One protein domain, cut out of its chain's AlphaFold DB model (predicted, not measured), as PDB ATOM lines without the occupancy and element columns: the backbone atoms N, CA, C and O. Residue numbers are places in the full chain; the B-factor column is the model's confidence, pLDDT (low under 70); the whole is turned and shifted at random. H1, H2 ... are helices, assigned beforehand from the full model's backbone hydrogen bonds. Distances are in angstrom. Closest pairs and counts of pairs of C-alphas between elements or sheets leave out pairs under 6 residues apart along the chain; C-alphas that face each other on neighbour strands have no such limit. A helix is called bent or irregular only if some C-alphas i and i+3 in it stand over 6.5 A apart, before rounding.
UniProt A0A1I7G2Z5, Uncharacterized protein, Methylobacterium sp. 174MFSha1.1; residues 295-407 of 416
ATOM      1  N   LEU A 295      36.229   2.904  19.068       92.31
ATOM      2  CA  LEU A 295      37.261   2.439  18.134       92.31
ATOM      3  C   LEU A 295      37.517   3.443  17.002       92.31
ATOM      4  O   LEU A 295      38.662   3.699  16.641       92.31
ATOM      5  N   THR A 296      36.455   4.036  16.451       91.00
ATOM      6  CA  THR A 296      36.543   4.971  15.314       91.00
ATOM      7  C   THR A 296      36.790   6.423  15.729       91.00
ATOM      8  O   THR A 296      37.174   7.250  14.904       91.00
ATOM      9  N   GLY A 297      36.540   6.767  16.995       87.19
ATOM     10  CA  GLY A 297      36.544   8.145  17.489       87.19
ATOM     11  C   GLY A 297      35.351   8.990  17.019       87.19
ATOM     12  O   GLY A 297      35.337  10.201  17.262       87.19
ATOM     13  N   ASN A 298      34.356   8.391  16.354       89.56
ATOM     14  CA  ASN A 298      33.165   9.082  15.866       89.56
ATOM     15  C   ASN A 298      31.925   8.726  16.699       89.56
ATOM     16  O   ASN A 298      31.302   7.683  16.520       89.56
ATOM     17  N   PHE A 299      31.525   9.649  17.572       90.50
ATOM     18  CA  PHE A 299      30.396   9.477  18.490       90.50
ATOM     19  C   PHE A 299      29.042   9.937  17.931       90.50
ATOM     20  O   PHE A 299      28.037   9.806  18.622       90.50
ATOM     21  N   GLY A 300      28.975  10.466  16.703       87.88
ATOM     22  CA  GLY A 300      27.741  11.046  16.150       87.88
ATOM     23  C   GLY A 300      26.570  10.065  16.093       87.88
ATOM     24  O   GLY A 300      25.481  10.358  16.578       87.88
ATOM     25  N   LYS A 301      26.821   8.870  15.554       87.25
ATOM     26  CA  LYS A 301      25.814   7.816  15.390       87.25
ATOM     27  C   LYS A 301      25.304   7.293  16.737       87.25
ATOM     28  O   LYS A 301      24.096   7.253  16.958       87.25
ATOM     29  N   ALA A 302      26.222   6.962  17.648       91.12
ATOM     30  CA  ALA A 302      25.888   6.517  19.001       91.12
ATOM     31  C   ALA A 302      25.108   7.596  19.772       91.12
ATOM     32  O   ALA A 302      24.119   7.292  20.432       91.12
ATOM     33  N   PHE A 303      25.487   8.868  19.619       90.75
ATOM     34  CA  PHE A 303      24.794   9.982  20.258       90.75
ATOM     35  C   PHE A 303      23.349  10.118  19.770       90.75
ATOM     36  O   PHE A 303      22.429  10.138  20.587       90.75
ATOM     37  N   ASN A 304      23.124  10.101  18.455       87.94
ATOM     38  CA  ASN A 304      21.772  10.152  17.889       87.94
ATOM     39  C   ASN A 304      20.921   8.948  18.313       87.94
ATOM     40  O   ASN A 304      19.732   9.094  18.602       87.94
ATOM     41  N   LEU A 305      21.529   7.761  18.402       90.94
ATOM     42  CA  LEU A 305      20.851   6.581  18.922       90.94
ATOM     43  C   LEU A 305      20.480   6.744  20.404       90.94
ATOM     44  O   LEU A 305      19.369   6.387  20.782       90.94
ATOM     45  N   SER A 306      21.360   7.314  21.232       92.25
ATOM     46  CA  SER A 306      21.068   7.549  22.655       92.25
ATOM     47  C   SER A 306      19.870   8.472  22.859       92.25
ATOM     48  O   SER A 306      19.028   8.198  23.709       92.25
ATOM     49  N   ILE A 307      19.747   9.514  22.027       89.62
ATOM     50  CA  ILE A 307      18.605  10.428  22.045       89.62
ATOM     51  C   ILE A 307      17.316   9.653  21.778       89.62
ATOM     52  O   ILE A 307      16.338   9.784  22.508       89.62
ATOM     53  N   LEU A 308      17.326   8.810  20.748       90.25
ATOM     54  CA  LEU A 308      16.163   8.029  20.355       90.25
ATOM     55  C   LEU A 308      15.769   6.984  21.407       90.25
ATOM     56  O   LEU A 308      14.586   6.788  21.693       90.25
ATOM     57  N   LEU A 309      16.755   6.279  21.961       93.25
ATOM     58  CA  LEU A 309      16.509   5.196  22.903       93.25
ATOM     59  C   LEU A 309      16.116   5.710  24.281       93.25
ATOM     60  O   LEU A 309      15.204   5.140  24.873       93.25
ATOM     61  N   PHE A 310      16.769   6.760  24.776       93.38
ATOM     62  CA  PHE A 310      16.691   7.148  26.185       93.38
ATOM     63  C   PHE A 310      16.092   8.541  26.417       93.38
ATOM     64  O   PHE A 310      15.825   8.884  27.566       93.38
ATOM     65  N   GLY A 311      15.848   9.345  25.376       90.25
ATOM     66  CA  GLY A 311      15.165  10.635  25.523       90.25
ATOM     67  C   GLY A 311      15.903  11.574  26.480       90.25
ATOM     68  O   GLY A 311      17.081  11.840  26.263       90.25
ATOM     69  N   ASP A 312      15.243  12.042  27.540       88.06
ATOM     70  CA  ASP A 312      15.859  12.846  28.619       88.06
ATOM     71  C   ASP A 312      16.367  12.011  29.813       88.06
ATOM     72  O   ASP A 312      16.960  12.515  30.764       88.06
ATOM     73  N   THR A 313      16.167  10.694  29.781       92.06
ATOM     74  CA  THR A 313      16.531   9.812  30.897       92.06
ATOM     75  C   THR A 313      17.975   9.324  30.814       92.06
ATOM     76  O   THR A 313      18.589   9.268  29.742       92.06
ATOM     77  N   ASN A 314      18.541   8.946  31.961       92.69
ATOM     78  CA  ASN A 314      19.851   8.299  32.003       92.69
ATOM     79  C   ASN A 314      19.836   6.979  31.229       92.69
ATOM     80  O   ASN A 314      18.823   6.280  31.172       92.69
ATOM     81  N   ALA A 315      20.984   6.630  30.650       94.19
ATOM     82  CA  ALA A 315      21.144   5.324  30.041       94.19
ATOM     83  C   ALA A 315      20.997   4.210  31.104       94.19
ATOM     84  O   ALA A 315      21.309   4.420  32.278       94.19
ATOM     85  N   PRO A 316      20.546   3.007  30.719       95.44
ATOM     86  CA  PRO A 316      20.506   1.855  31.614       95.44
ATOM     87  C   PRO A 316      21.890   1.520  32.178       95.44
ATOM     88  O   PRO A 316      22.898   1.704  31.495       95.44
ATOM     89  N   LYS A 317      21.938   0.975  33.401       94.19
ATOM     90  CA  LYS A 317      23.192   0.699  34.131       94.19
ATOM     91  C   LYS A 317      24.228  -0.070  33.307       94.19
ATOM     92  O   LYS A 317      25.387   0.313  33.287       94.19
ATOM     93  N   ASP A 318      23.813  -1.090  32.561       93.81
ATOM     94  CA  ASP A 318      24.717  -1.907  31.741       93.81
ATOM     95  C   ASP A 318      25.285  -1.163  30.518       93.81
ATOM     96  O   ASP A 318      26.320  -1.547  29.975       93.81
ATOM     97  N   VAL A 319      24.617  -0.103  30.055       95.88
ATOM     98  CA  VAL A 319      25.152   0.817  29.042       95.88
ATOM     99  C   VAL A 319      26.135   1.794  29.695       95.88
ATOM    100  O   VAL A 319      27.195   2.056  29.122       95.88
ATOM    101  N   MET A 320      25.823   2.290  30.898       94.00
ATOM    102  CA  MET A 320      26.717   3.161  31.677       94.00
ATOM    103  C   MET A 320      28.032   2.455  32.032       94.00
ATOM    104  O   MET A 320      29.097   3.033  31.849       94.00
ATOM    105  N   GLU A 321      27.980   1.174  32.412       94.06
ATOM    106  CA  GLU A 321      29.154   0.333  32.704       94.06
ATOM    107  C   GLU A 321      30.166   0.266  31.546       94.06
ATOM    108  O   GLU A 321      31.353   0.045  31.775       94.06
ATOM    109  N   ILE A 322      29.719   0.487  30.304       93.88
ATOM    110  CA  ILE A 322      30.596   0.600  29.130       93.88
ATOM    111  C   ILE A 322      30.979   2.056  28.856       93.88
ATOM    112  O   ILE A 322      32.130   2.344  28.529       93.88
ATOM    113  N   GLY A 323      30.025   2.981  28.969       93.44
ATOM    114  CA  GLY A 323      30.234   4.395  28.670       93.44
ATOM    115  C   GLY A 323      31.190   5.099  29.638       93.44
ATOM    116  O   GLY A 323      32.075   5.829  29.189       93.44
ATOM    117  N   ASP A 324      31.048   4.871  30.943       93.38
ATOM    118  CA  ASP A 324      31.799   5.575  31.990       93.38
ATOM    119  C   ASP A 324      33.313   5.307  31.941       93.38
ATOM    120  O   ASP A 324      34.089   6.270  32.031       93.38
ATOM    121  N   PRO A 325      33.789   4.060  31.730       95.31
ATOM    122  CA  PRO A 325      35.209   3.805  31.505       95.31
ATOM    123  C   PRO A 325      35.754   4.543  30.278       95.31
ATOM    124  O   PRO A 325      36.812   5.173  30.365       95.31
ATOM    125  N   ILE A 326      35.012   4.538  29.162       94.44
ATOM    126  CA  ILE A 326      35.410   5.243  27.935       94.44
ATOM    127  C   ILE A 326      35.495   6.751  28.196       94.44
ATOM    128  O   ILE A 326      36.450   7.404  27.769       94.44
ATOM    129  N   LEU A 327      34.520   7.316  28.912       93.88
ATOM    130  CA  LEU A 327      34.505   8.734  29.261       93.88
ATOM    131  C   LEU A 327      35.696   9.085  30.148       93.88
ATOM    132  O   LEU A 327      36.420  10.033  29.853       93.88
ATOM    133  N   THR A 328      35.947   8.291  31.184       94.06
ATOM    134  CA  THR A 328      37.056   8.490  32.123       94.06
ATOM    135  C   THR A 328      38.407   8.484  31.408       94.06
ATOM    136  O   THR A 328      39.224   9.392  31.596       94.06
ATOM    137  N   GLU A 329      38.633   7.502  30.535       94.31
ATOM    138  CA  GLU A 329      39.842   7.408  29.718       94.31
ATOM    139  C   GLU A 329      40.001   8.638  28.811       94.31
ATOM    140  O   GLU A 329      41.051   9.290  28.800       94.31
ATOM    141  N   ARG A 330      38.940   9.011  28.085       93.19
ATOM    142  CA  ARG A 330      38.959  10.145  27.152       93.19
ATOM    143  C   ARG A 330      39.154  11.478  27.871       93.19
ATOM    144  O   ARG A 330      39.899  12.318  27.370       93.19
ATOM    145  N   VAL A 331      38.570  11.667  29.055       94.44
ATOM    146  CA  VAL A 331      38.790  12.855  29.899       94.44
ATOM    147  C   VAL A 331      40.250  12.940  30.337       94.44
ATOM    148  O   VAL A 331      40.848  14.015  30.263       94.44
ATOM    149  N   LYS A 332      40.859  11.821  30.749       94.62
ATOM    150  CA  LYS A 332      42.280  11.780  31.124       94.62
ATOM    151  C   LYS A 332      43.176  12.178  29.947       94.62
ATOM    152  O   LYS A 332      44.035  13.045  30.102       94.62
ATOM    153  N   LEU A 333      42.942  11.602  28.767       92.44
ATOM    154  CA  LEU A 333      43.684  11.933  27.544       92.44
ATOM    155  C   LEU A 333      43.499  13.400  27.138       92.44
ATOM    156  O   LEU A 333      44.469  14.079  26.794       92.44
ATOM    157  N   PHE A 334      42.268  13.903  27.211       94.75
ATOM    158  CA  PHE A 334      41.952  15.294  26.914       94.75
ATOM    159  C   PHE A 334      42.691  16.257  27.846       94.75
ATOM    160  O   PHE A 334      43.320  17.193  27.360       94.75
ATOM    161  N   ARG A 335      42.696  16.004  29.161       93.62
ATOM    162  CA  ARG A 335      43.411  16.841  30.137       93.62
ATOM    163  C   ARG A 335      44.911  16.895  29.863       93.62
ATOM    164  O   ARG A 335      45.471  17.985  29.844       93.62
ATOM    165  N   ILE A 336      45.543  15.758  29.565       93.50
ATOM    166  CA  ILE A 336      46.972  15.705  29.201       93.50
ATOM    167  C   ILE A 336      47.247  16.552  27.950       93.50
ATOM    168  O   ILE A 336      48.189  17.348  27.925       93.50
ATOM    169  N   ARG A 337      46.410  16.421  26.910       92.31
ATOM    170  CA  ARG A 337      46.541  17.205  25.671       92.31
ATOM    171  C   ARG A 337      46.319  18.696  25.908       92.31
ATOM    172  O   ARG A 337      47.080  19.502  25.375       92.31
ATOM    173  N   LYS A 338      45.308  19.054  26.703       93.69
ATOM    174  CA  LYS A 338      44.994  20.437  27.074       93.69
ATOM    175  C   LYS A 338      46.186  21.068  27.786       93.69
ATOM    176  O   LYS A 338      46.691  22.093  27.343       93.69
ATOM    177  N   ASP A 339      46.684  20.412  28.828       92.62
ATOM    178  CA  ASP A 339      47.819  20.885  29.614       92.62
ATOM    179  C   ASP A 339      49.072  21.076  28.761       92.62
ATOM    180  O   ASP A 339      49.719  22.117  28.852       92.62
ATOM    181  N   ASN A 340      49.390  20.120  27.885       91.94
ATOM    182  CA  ASN A 340      50.513  20.262  26.964       91.94
ATOM    183  C   ASN A 340      50.321  21.446  26.001       91.94
ATOM    184  O   ASN A 340      51.252  22.220  25.782       91.94
ATOM    185  N   ALA A 341      49.118  21.632  25.450       90.81
ATOM    186  CA  ALA A 341      48.842  22.743  24.548       90.81
ATOM    187  C   ALA A 341      48.990  24.104  25.247       90.81
ATOM    188  O   ALA A 341      49.716  24.966  24.754       90.81
ATOM    189  N   PHE A 342      48.380  24.279  26.422       90.62
ATOM    190  CA  PHE A 342      48.405  25.545  27.159       90.62
ATOM    191  C   PHE A 342      49.748  25.847  27.832       90.62
ATOM    192  O   PHE A 342      50.107  27.015  27.936       90.62
ATOM    193  N   LYS A 343      50.518  24.836  28.255       91.12
ATOM    194  CA  LYS A 343      51.822  25.048  28.911       91.12
ATOM    195  C   LYS A 343      52.983  25.102  27.919       91.12
ATOM    196  O   LYS A 343      53.914  25.876  28.115       91.12
ATOM    197  N   ASN A 344      52.930  24.313  26.842       88.56
ATOM    198  CA  ASN A 344      54.087  24.111  25.964       88.56
ATOM    199  C   ASN A 344      53.902  24.641  24.539       88.56
ATOM    200  O   ASN A 344      54.906  24.985  23.921       88.56
ATOM    201  N   ILE A 345      52.677  24.727  24.009       88.62
ATOM    202  CA  ILE A 345      52.443  25.085  22.596       88.62
ATOM    203  C   ILE A 345      52.010  26.547  22.455       88.62
ATOM    204  O   ILE A 345      52.687  27.342  21.801       88.62
ATOM    205  N   PHE A 346      50.899  26.926  23.087       90.12
ATOM    206  CA  PHE A 346      50.316  28.268  22.994       90.12
ATOM    207  C   PHE A 346      51.189  29.395  23.578       90.12
ATOM    208  O   PHE A 346      51.144  30.503  23.048       90.12
ATOM    209  N   PRO A 347      52.039  29.168  24.597       89.25
ATOM    210  CA  PRO A 347      52.976  30.200  25.047       89.25
ATOM    211  C   PRO A 347      54.150  30.423  24.078       89.25
ATOM    212  O   PRO A 347      54.752  31.499  24.057       89.25
ATOM    213  N   ARG A 348      54.496  29.427  23.248       88.62
ATOM    214  CA  ARG A 348      55.669  29.481  22.364       88.62
ATOM    215  C   ARG A 348      55.315  30.130  21.030       88.62
ATOM    216  O   ARG A 348      54.810  29.476  20.122       88.62
ATOM    217  N   ARG A 349      55.669  31.412  20.863       82.19
ATOM    218  CA  ARG A 349      55.446  32.163  19.604       82.19
ATOM    219  C   ARG A 349      56.052  31.494  18.366       82.19
ATOM    220  O   ARG A 349      55.469  31.591  17.293       82.19
ATOM    221  N   ALA A 350      57.171  30.779  18.511       82.88
ATOM    222  CA  ALA A 350      57.787  30.022  17.417       82.88
ATOM    223  C   ALA A 350      56.869  28.920  16.843       82.88
ATOM    224  O   ALA A 350      57.042  28.511  15.703       82.88
ATOM    225  N   GLN A 351      55.869  28.463  17.607       83.06
ATOM    226  CA  GLN A 351      54.896  27.445  17.196       83.06
ATOM    227  C   GLN A 351      53.534  28.042  16.805       83.06
ATOM    228  O   GLN A 351      52.569  27.297  16.640       83.06
ATOM    229  N   ALA A 352      53.438  29.368  16.629       85.19
ATOM    230  CA  ALA A 352      52.170  30.055  16.373       85.19
ATOM    231  C   ALA A 352      51.417  29.537  15.139       85.19
ATOM    232  O   ALA A 352      50.190  29.490  15.150       85.19
ATOM    233  N   ALA A 353      52.136  29.076  14.111       85.25
ATOM    234  CA  ALA A 353      51.541  28.461  12.923       85.25
ATOM    235  C   ALA A 353      50.699  27.206  13.243       85.25
ATOM    236  O   ALA A 353      49.716  26.937  12.557       85.25
ATOM    237  N   ASN A 354      51.030  26.479  14.315       85.75
ATOM    238  CA  ASN A 354      50.350  25.243  14.712       85.75
ATOM    239  C   ASN A 354      49.197  25.479  15.703       85.75
ATOM    240  O   ASN A 354      48.431  24.555  15.987       85.75
ATOM    241  N   TRP A 355      49.041  26.698  16.238       90.44
ATOM    242  CA  TRP A 355      48.008  27.003  17.234       90.44
ATOM    243  C   TRP A 355      46.582  26.714  16.749       90.44
ATOM    244  O   TRP A 355      45.845  26.071  17.500       90.44
ATOM    245  N   PRO A 356      46.169  27.086  15.516       92.00
ATOM    246  CA  PRO A 356      44.806  26.820  15.063       92.00
ATOM    247  C   PRO A 356      44.486  25.328  14.979       92.00
ATOM    248  O   PRO A 356      43.374  24.921  15.307       92.00
ATOM    249  N   MET A 357      45.457  24.506  14.566       92.31
ATOM    250  CA  MET A 357      45.299  23.054  14.481       92.31
ATOM    251  C   MET A 357      45.040  22.457  15.868       92.31
ATOM    252  O   MET A 357      44.037  21.773  16.062       92.31
ATOM    253  N   HIS A 358      45.896  22.762  16.848       91.00
ATOM    254  CA  HIS A 358      45.730  22.262  18.214       91.00
ATOM    255  C   HIS A 358      44.463  22.801  18.884       91.00
ATOM    256  O   HIS A 358      43.781  22.060  19.592       91.00
ATOM    257  N   ALA A 359      44.106  24.063  18.629       91.50
ATOM    258  CA  ALA A 359      42.893  24.656  19.173       91.50
ATOM    259  C   ALA A 359      41.624  23.973  18.638       91.50
ATOM    260  O   ALA A 359      40.745  23.620  19.424       91.50
ATOM    261  N   LYS A 360      41.556  23.713  17.325       92.06
ATOM    262  CA  LYS A 360      40.448  22.969  16.703       92.06
ATOM    263  C   LYS A 360      40.367  21.532  17.217       92.06
ATOM    264  O   LYS A 360      39.285  21.091  17.585       92.06
ATOM    265  N   GLN A 361      41.499  20.836  17.326       91.88
ATOM    266  CA  GLN A 361      41.543  19.478  17.880       91.88
ATOM    267  C   GLN A 361      41.004  19.427  19.316       91.88
ATOM    268  O   GLN A 361      40.199  18.558  19.638       91.88
ATOM    269  N   LEU A 362      41.401  20.368  20.181       92.81
ATOM    270  CA  LEU A 362      40.886  20.435  21.553       92.81
ATOM    271  C   LEU A 362      39.389  20.761  21.599       92.81
ATOM    272  O   LEU A 362      38.670  20.174  22.404       92.81
ATOM    273  N   GLN A 363      38.899  21.649  20.729       91.06
ATOM    274  CA  GLN A 363      37.465  21.944  20.623       91.06
ATOM    275  C   GLN A 363      36.655  20.720  20.173       91.06
ATOM    276  O   GLN A 363      35.597  20.444  20.740       91.06
ATOM    277  N   GLU A 364      37.149  19.972  19.185       91.06
ATOM    278  CA  GLU A 364      36.506  18.749  18.704       91.06
ATOM    279  C   GLU A 364      36.491  17.648  19.766       91.06
ATOM    280  O   GLU A 364      35.445  17.044  19.997       91.06
ATOM    281  N   GLU A 365      37.609  17.409  20.457       91.38
ATOM    282  CA  GLU A 365      37.663  16.421  21.541       91.38
ATOM    283  C   GLU A 365      36.758  16.822  22.711       91.38
ATOM    284  O   GLU A 365      36.025  15.986  23.234       91.38
ATOM    285  N   HIS A 366      36.721  18.106  23.080       91.38
ATOM    286  CA  HIS A 366      35.794  18.592  24.100       91.38
ATOM    287  C   HIS A 366      34.332  18.364  23.687       91.38
ATOM    288  O   HIS A 366      33.539  17.873  24.485       91.38
ATOM    289  N   LYS A 367      33.973  18.625  22.421       89.94
ATOM    290  CA  LYS A 367      32.635  18.312  21.898       89.94
ATOM    291  C   LYS A 367      32.320  16.814  21.996       89.94
ATOM    292  O   LYS A 367      31.214  16.460  22.394       89.94
ATOM    293  N   ARG A 368      33.278  15.936  21.675       91.00
ATOM    294  CA  ARG A 368      33.115  14.476  21.808       91.00
ATOM    295  C   ARG A 368      32.895  14.053  23.261       91.00
ATOM    296  O   ARG A 368      32.061  13.188  23.497       91.00
ATOM    297  N   LEU A 369      33.585  14.677  24.220       92.31
ATOM    298  CA  LEU A 369      33.371  14.430  25.651       92.31
ATOM    299  C   LEU A 369      31.965  14.830  26.099       92.31
ATOM    300  O   LEU A 369      31.314  14.040  26.774       92.31
ATOM    301  N   ILE A 370      31.483  16.009  25.684       90.56
ATOM    302  CA  ILE A 370      30.106  16.442  25.971       90.56
ATOM    303  C   ILE A 370      29.109  15.433  25.394       90.56
ATOM    304  O   ILE A 370      28.197  15.016  26.094       90.56
ATOM    305  N   MET A 371      29.294  15.003  24.140       90.88
ATOM    306  CA  MET A 371      28.410  14.012  23.514       90.88
ATOM    307  C   MET A 371      28.426  12.676  24.257       90.88
ATOM    308  O   MET A 371      27.372  12.094  24.474       90.88
ATOM    309  N   LEU A 372      29.603  12.180  24.646       92.00
ATOM    310  CA  LEU A 372      29.742  10.912  25.360       92.00
ATOM    311  C   LEU A 372      29.088  10.941  26.735       92.00
ATOM    312  O   LEU A 372      28.349  10.029  27.087       92.00
ATOM    313  N   ASP A 373      29.313  12.010  27.478       91.88
ATOM    314  CA  ASP A 373      28.660  12.222  28.756       91.88
ATOM    315  C   ASP A 373      27.141  12.351  28.610       91.88
ATOM    316  O   ASP A 373      26.409  11.689  29.335       91.88
ATOM    317  N   ALA A 374      26.666  13.092  27.610       90.31
ATOM    318  CA  ALA A 374      25.249  13.211  27.288       90.31
ATOM    319  C   ALA A 374      24.598  11.884  26.850       90.31
ATOM    320  O   ALA A 374      23.399  11.684  27.040       90.31
ATOM    321  N   MET A 375      25.353  10.947  26.267       91.81
ATOM    322  CA  MET A 375      24.833   9.603  25.982       91.81
ATOM    323  C   MET A 375      24.501   8.842  27.266       91.81
ATOM    324  O   MET A 375      23.502   8.126  27.303       91.81
ATOM    325  N   ILE A 376      25.311   9.022  28.309       90.94
ATOM    326  CA  ILE A 376      25.231   8.304  29.586       90.94
ATOM    327  C   ILE A 376      24.239   9.005  30.526       90.94
ATOM    328  O   ILE A 376      23.315   8.378  31.051       90.94
ATOM    329  N   HIS A 377      24.388  10.321  30.671       88.50
ATOM    330  CA  HIS A 377      23.654  11.181  31.590       88.50
ATOM    331  C   HIS A 377      22.611  12.012  30.828       88.50
ATOM    332  O   HIS A 377      22.950  12.868  30.013       88.50
ATOM    333  N   GLY A 378      21.329  11.761  31.099       80.38
ATOM    334  CA  GLY A 378      20.209  12.306  30.326       80.38
ATOM    335  C   GLY A 378      20.066  13.827  30.407       80.38
ATOM    336  O   GLY A 378      19.866  14.468  29.380       80.38
ATOM    337  N   GLY A 379      20.310  14.419  31.582       72.88
ATOM    338  CA  GLY A 379      20.042  15.842  31.850       72.88
ATOM    339  C   GLY A 379      20.842  16.866  31.027       72.88
ATOM    340  O   GLY A 379      20.613  18.062  31.169       72.88
ATOM    341  N   GLY A 380      21.785  16.432  30.180       70.12
ATOM    342  CA  GLY A 380      22.516  17.285  29.231       70.12
ATOM    343  C   GLY A 380      22.342  16.886  27.762       70.12
ATOM    344  O   GLY A 380      23.044  17.413  26.899       70.12
ATOM    345  N   ARG A 381      21.449  15.937  27.446       82.38
ATOM    346  CA  ARG A 381      21.403  15.309  26.118       82.38
ATOM    347  C   ARG A 381      20.907  16.229  25.009       82.38
ATOM    348  O   ARG A 381      21.375  16.127  23.875       82.38
ATOM    349  N   PHE A 382      20.024  17.163  25.343       77.88
ATOM    350  CA  PHE A 382      19.478  18.140  24.396       77.88
ATOM    351  C   PHE A 382      20.184  19.494  24.440       77.88
ATOM    352  O   PHE A 382      20.130  20.243  23.465       77.88
ATOM    353  N   ASP A 383      20.882  19.787  25.536       71.94
ATOM    354  CA  ASP A 383      21.605  21.036  25.729       71.94
ATOM    355  C   ASP A 383      23.110  20.757  25.801       71.94
ATOM    356  O   ASP A 383      23.707  20.691  26.873       71.94
ATOM    357  N   LEU A 384      23.740  20.593  24.631       69.62
ATOM    358  CA  LEU A 384      25.191  20.376  24.467       69.62
ATOM    359  C   LEU A 384      26.035  21.619  24.835       69.62
ATOM    360  O   LEU A 384      27.089  21.875  24.241       69.62
ATOM    361  N   ARG A 385      25.560  22.442  25.772       69.19
ATOM    362  CA  ARG A 385      26.254  23.639  26.238       69.19
ATOM    363  C   ARG A 385      27.483  23.267  27.049       69.19
ATOM    364  O   ARG A 385      27.552  22.244  27.727       69.19
ATOM    365  N   HIS A 386      28.470  24.153  26.980       66.50
ATOM    366  CA  HIS A 386      29.600  24.099  27.887       66.50
ATOM    367  C   HIS A 386      29.113  24.377  29.312       66.50
ATOM    368  O   HIS A 386      28.423  25.367  29.547       66.50
ATOM    369  N   VAL A 387      29.487  23.501  30.238       74.44
ATOM    370  CA  VAL A 387      29.271  23.680  31.674       74.44
ATOM    371  C   VAL A 387      30.618  24.029  32.294       74.44
ATOM    372  O   VAL A 387      31.586  23.292  32.091       74.44
ATOM    373  N   GLU A 388      30.673  25.144  33.025       75.62
ATOM    374  CA  GLU A 388      31.898  25.665  33.648       75.62
ATOM    375  C   GLU A 388      32.606  24.578  34.468       75.62
ATOM    376  O   GLU A 388      31.991  23.889  35.283       75.62
ATOM    377  N   GLY A 389      33.905  24.393  34.235       75.06
ATOM    378  CA  GLY A 389      34.732  23.413  34.941       75.06
ATOM    379  C   GLY A 389      34.502  21.953  34.526       75.06
ATOM    380  O   GLY A 389      35.296  21.081  34.903       75.06
ATOM    381  N   ARG A 390      33.482  21.639  33.711       82.56
ATOM    382  CA  ARG A 390      33.229  20.263  33.256       82.56
ATOM    383  C   ARG A 390      34.372  19.786  32.363       82.56
ATOM    384  O   ARG A 390      34.886  20.516  31.519       82.56
ATOM    385  N   PHE A 391      34.833  18.559  32.609       88.44
ATOM    386  CA  PHE A 391      36.046  17.973  32.012       88.44
ATOM    387  C   PHE A 391      37.337  18.778  32.250       88.44
ATOM    388  O   PHE A 391      38.383  18.458  31.685       88.44
ATOM    389  N   GLY A 392      37.305  19.761  33.157       83.81
ATOM    390  CA  GLY A 392      38.402  20.688  33.398       83.81
ATOM    391  C   GLY A 392      38.525  21.782  32.337       83.81
ATOM    392  O   GLY A 392      39.612  22.328  32.211       83.81
ATOM    393  N   MET A 393      37.480  22.073  31.559       85.31
ATOM    394  CA  MET A 393      37.416  23.257  30.695       85.31
ATOM    395  C   MET A 393      36.718  24.399  31.433       85.31
ATOM    396  O   MET A 393      35.625  24.203  31.955       85.31
ATOM    397  N   TYR A 394      37.339  25.573  31.450       87.75
ATOM    398  CA  TYR A 394      36.736  26.814  31.949       87.75
ATOM    399  C   TYR A 394      36.315  27.714  30.784       87.75
ATOM    400  O   TYR A 394      36.839  27.581  29.669       87.75
ATOM    401  N   GLN A 395      35.428  28.683  31.018       85.12
ATOM    402  CA  GLN A 395      35.014  29.624  29.971       85.12
ATOM    403  C   GLN A 395      36.194  30.430  29.399       85.12
ATOM    404  O   GLN A 395      36.203  30.772  28.208       85.12
ATOM    405  N   SER A 396      37.217  30.701  30.215       86.81
ATOM    406  CA  SER A 396      38.481  31.298  29.768       86.81
ATOM    407  C   SER A 396      39.180  30.421  28.729       86.81
ATOM    408  O   SER A 396      39.514  30.905  27.649       86.81
ATOM    409  N   ASP A 397      39.291  29.115  28.991       87.75
ATOM    410  CA  ASP A 397      39.922  28.150  28.087       87.75
ATOM    411  C   ASP A 397      39.166  28.092  26.752       87.75
ATOM    412  O   ASP A 397      39.770  28.096  25.681       87.75
ATOM    413  N   VAL A 398      37.826  28.086  26.787       85.19
ATOM    414  CA  VAL A 398      36.988  28.111  25.573       85.19
ATOM    415  C   VAL A 398      37.240  29.379  24.752       85.19
ATOM    416  O   VAL A 398      37.328  29.320  23.520       85.19
ATOM    417  N   THR A 399      37.352  30.526  25.422       87.06
ATOM    418  CA  THR A 399      37.595  31.831  24.793       87.06
ATOM    419  C   THR A 399      38.981  31.880  24.149       87.06
ATOM    420  O   THR A 399      39.109  32.281  22.988       87.06
ATOM    421  N   ASP A 400      39.999  31.377  24.844       87.44
ATOM    422  CA  ASP A 400      41.364  31.282  24.334       87.44
ATOM    423  C   ASP A 400      41.467  30.326  23.145       87.44
ATOM    424  O   ASP A 400      42.044  30.684  22.119       87.44
ATOM    425  N   LEU A 401      40.828  29.153  23.198       89.31
ATOM    426  CA  LEU A 401      40.786  28.236  22.053       89.31
ATOM    427  C   LEU A 401      40.119  28.881  20.829       89.31
ATOM    428  O   LEU A 401      40.613  28.720  19.715       89.31
ATOM    429  N   LYS A 402      39.032  29.648  21.005       87.69
ATOM    430  CA  LYS A 402      38.409  30.402  19.897       87.69
ATOM    431  C   LYS A 402      39.365  31.445  19.318       87.69
ATOM    432  O   LYS A 402      39.467  31.569  18.098       87.69
ATOM    433  N   ARG A 403      40.098  32.159  20.174       87.38
ATOM    434  CA  ARG A 403      41.112  33.136  19.759       87.38
ATOM    435  C   ARG A 403      42.250  32.469  18.982       87.38
ATOM    436  O   ARG A 403      42.583  32.938  17.894       87.38
ATOM    437  N   TYR A 404      42.812  31.376  19.491       87.56
ATOM    438  CA  TYR A 404      43.882  30.623  18.829       87.56
ATOM    439  C   TYR A 404      43.425  29.992  17.510       87.56
ATOM    440  O   TYR A 404      44.185  29.973  16.544       87.56
ATOM    441  N   ALA A 405      42.168  29.549  17.425       84.38
ATOM    442  CA  ALA A 405      41.571  29.061  16.184       84.38
ATOM    443  C   ALA A 405      41.338  30.177  15.142       84.38
ATOM    444  O   ALA A 405      41.433  29.912  13.943       84.38
ATOM    445  N   GLY A 406      41.046  31.411  15.577       75.06
ATOM    446  CA  GLY A 406      40.725  32.558  14.713       75.06
ATOM    447  C   GLY A 406      41.908  33.445  14.298       75.06
ATOM    448  O   GLY A 406      41.771  34.253  13.378       75.06
ATOM    449  N   GLN A 407      43.082  33.308  14.925       58.94
ATOM    450  CA  GLN A 407      44.226  34.226  14.775       58.94
ATOM    451  C   GLN A 407      44.908  34.274  13.389       58.94
ATOM    452  O   GLN A 407      45.824  35.074  13.203       58.94
TER     453      GLN A 407
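AT A GLANCE: This is residues 295 to 407 of the 416 residues of an uncharacterized protein of Methylobacterium sp. 174MFSha1.1 (UniProt A0A1I7G2Z5). Two long helices, H2 and H3, lie side by side as a helical hairpin that makes the length of a rod, and two shorter helices pack on H3: H1 near its last residues and H4, at a steep tilt, near its earlier ones. From the end of H3 an 18-residue stretch with no named element, residues 377 to 394, folds back to H4. The printed part has 113 residues with four named helices, in the order H1, H2, H3, H4, and no named strand; the class is all helix. It is compact, with a radius of gyration of the C-alphas of 15.4 A, and spans 48 by 23 by 23 A.

IN THESE COORDINATES: Start at Leu 295 and go on to C-alpha 300 at (27.741, 11.046, 16.150), where H1 begins; it holds residues 300 to 310 and is 15.4 A long. Next look for H2, residues 317 to 345, which runs 39.8 A from C-alpha 317 at (23.192, 0.699, 34.131), with a kink of 25 degrees near residue 324. H2 is neither bent nor irregular, but only just: C-alphas 342 and 345 are 6.1 A apart. H3, residues 349 to 376, also measures 39.8 A; it is irregular, with C-alphas 350 and 353 7.9 A apart, and has a kink of 50 degrees near residue 356. H4, residues 395 to 406, is 16.6 A long and ends at C-alpha 406 at (40.725, 32.558, 14.713).

HOW THE PARTS SIT: Begin at H3, the hub, which touches the three other helices. H2 and H3 form a hairpin at a shallow tilt of 14 degrees, opposite ways; their closest C-alphas, those of Met 320 and Ile 376, are 5.7 A apart. H1 touches residues 371 to 375 of H3 alone, at a shallow tilt of 25 degrees, the same way; compare Ser 306 and Met 375, whose C-alphas are the closest at 5.4 A. H4 touches residues 355 to 363 of H3 alone, at a steep tilt of 52 degrees, opposite ways, and the closest C-alphas, of Pro 356 and Ala 405, are 4.1 A apart. With 2 of these 3 pairs at a shallow tilt, the packing is only just mostly aligned. H4 is apart from H1 and from H2, and H1 and H2 are apart too. In H1 and H4 every O i to N i+4 pair is within hydrogen-bond range; in H2 22 of 25 are, in H3 19 of 24.

THE WHOLE: The two C-alphas farthest apart are those of Pro 316 and Ala 350, at 48.8 A. The printed part has no cut. The link from H2 to H3 is tight, that from H1 to H2 short, and that from H3 to H4 long. Check the B-factor column: the mean pLDDT of the printed part is 88.3, and residues 384 to 386 and 407 are under 70.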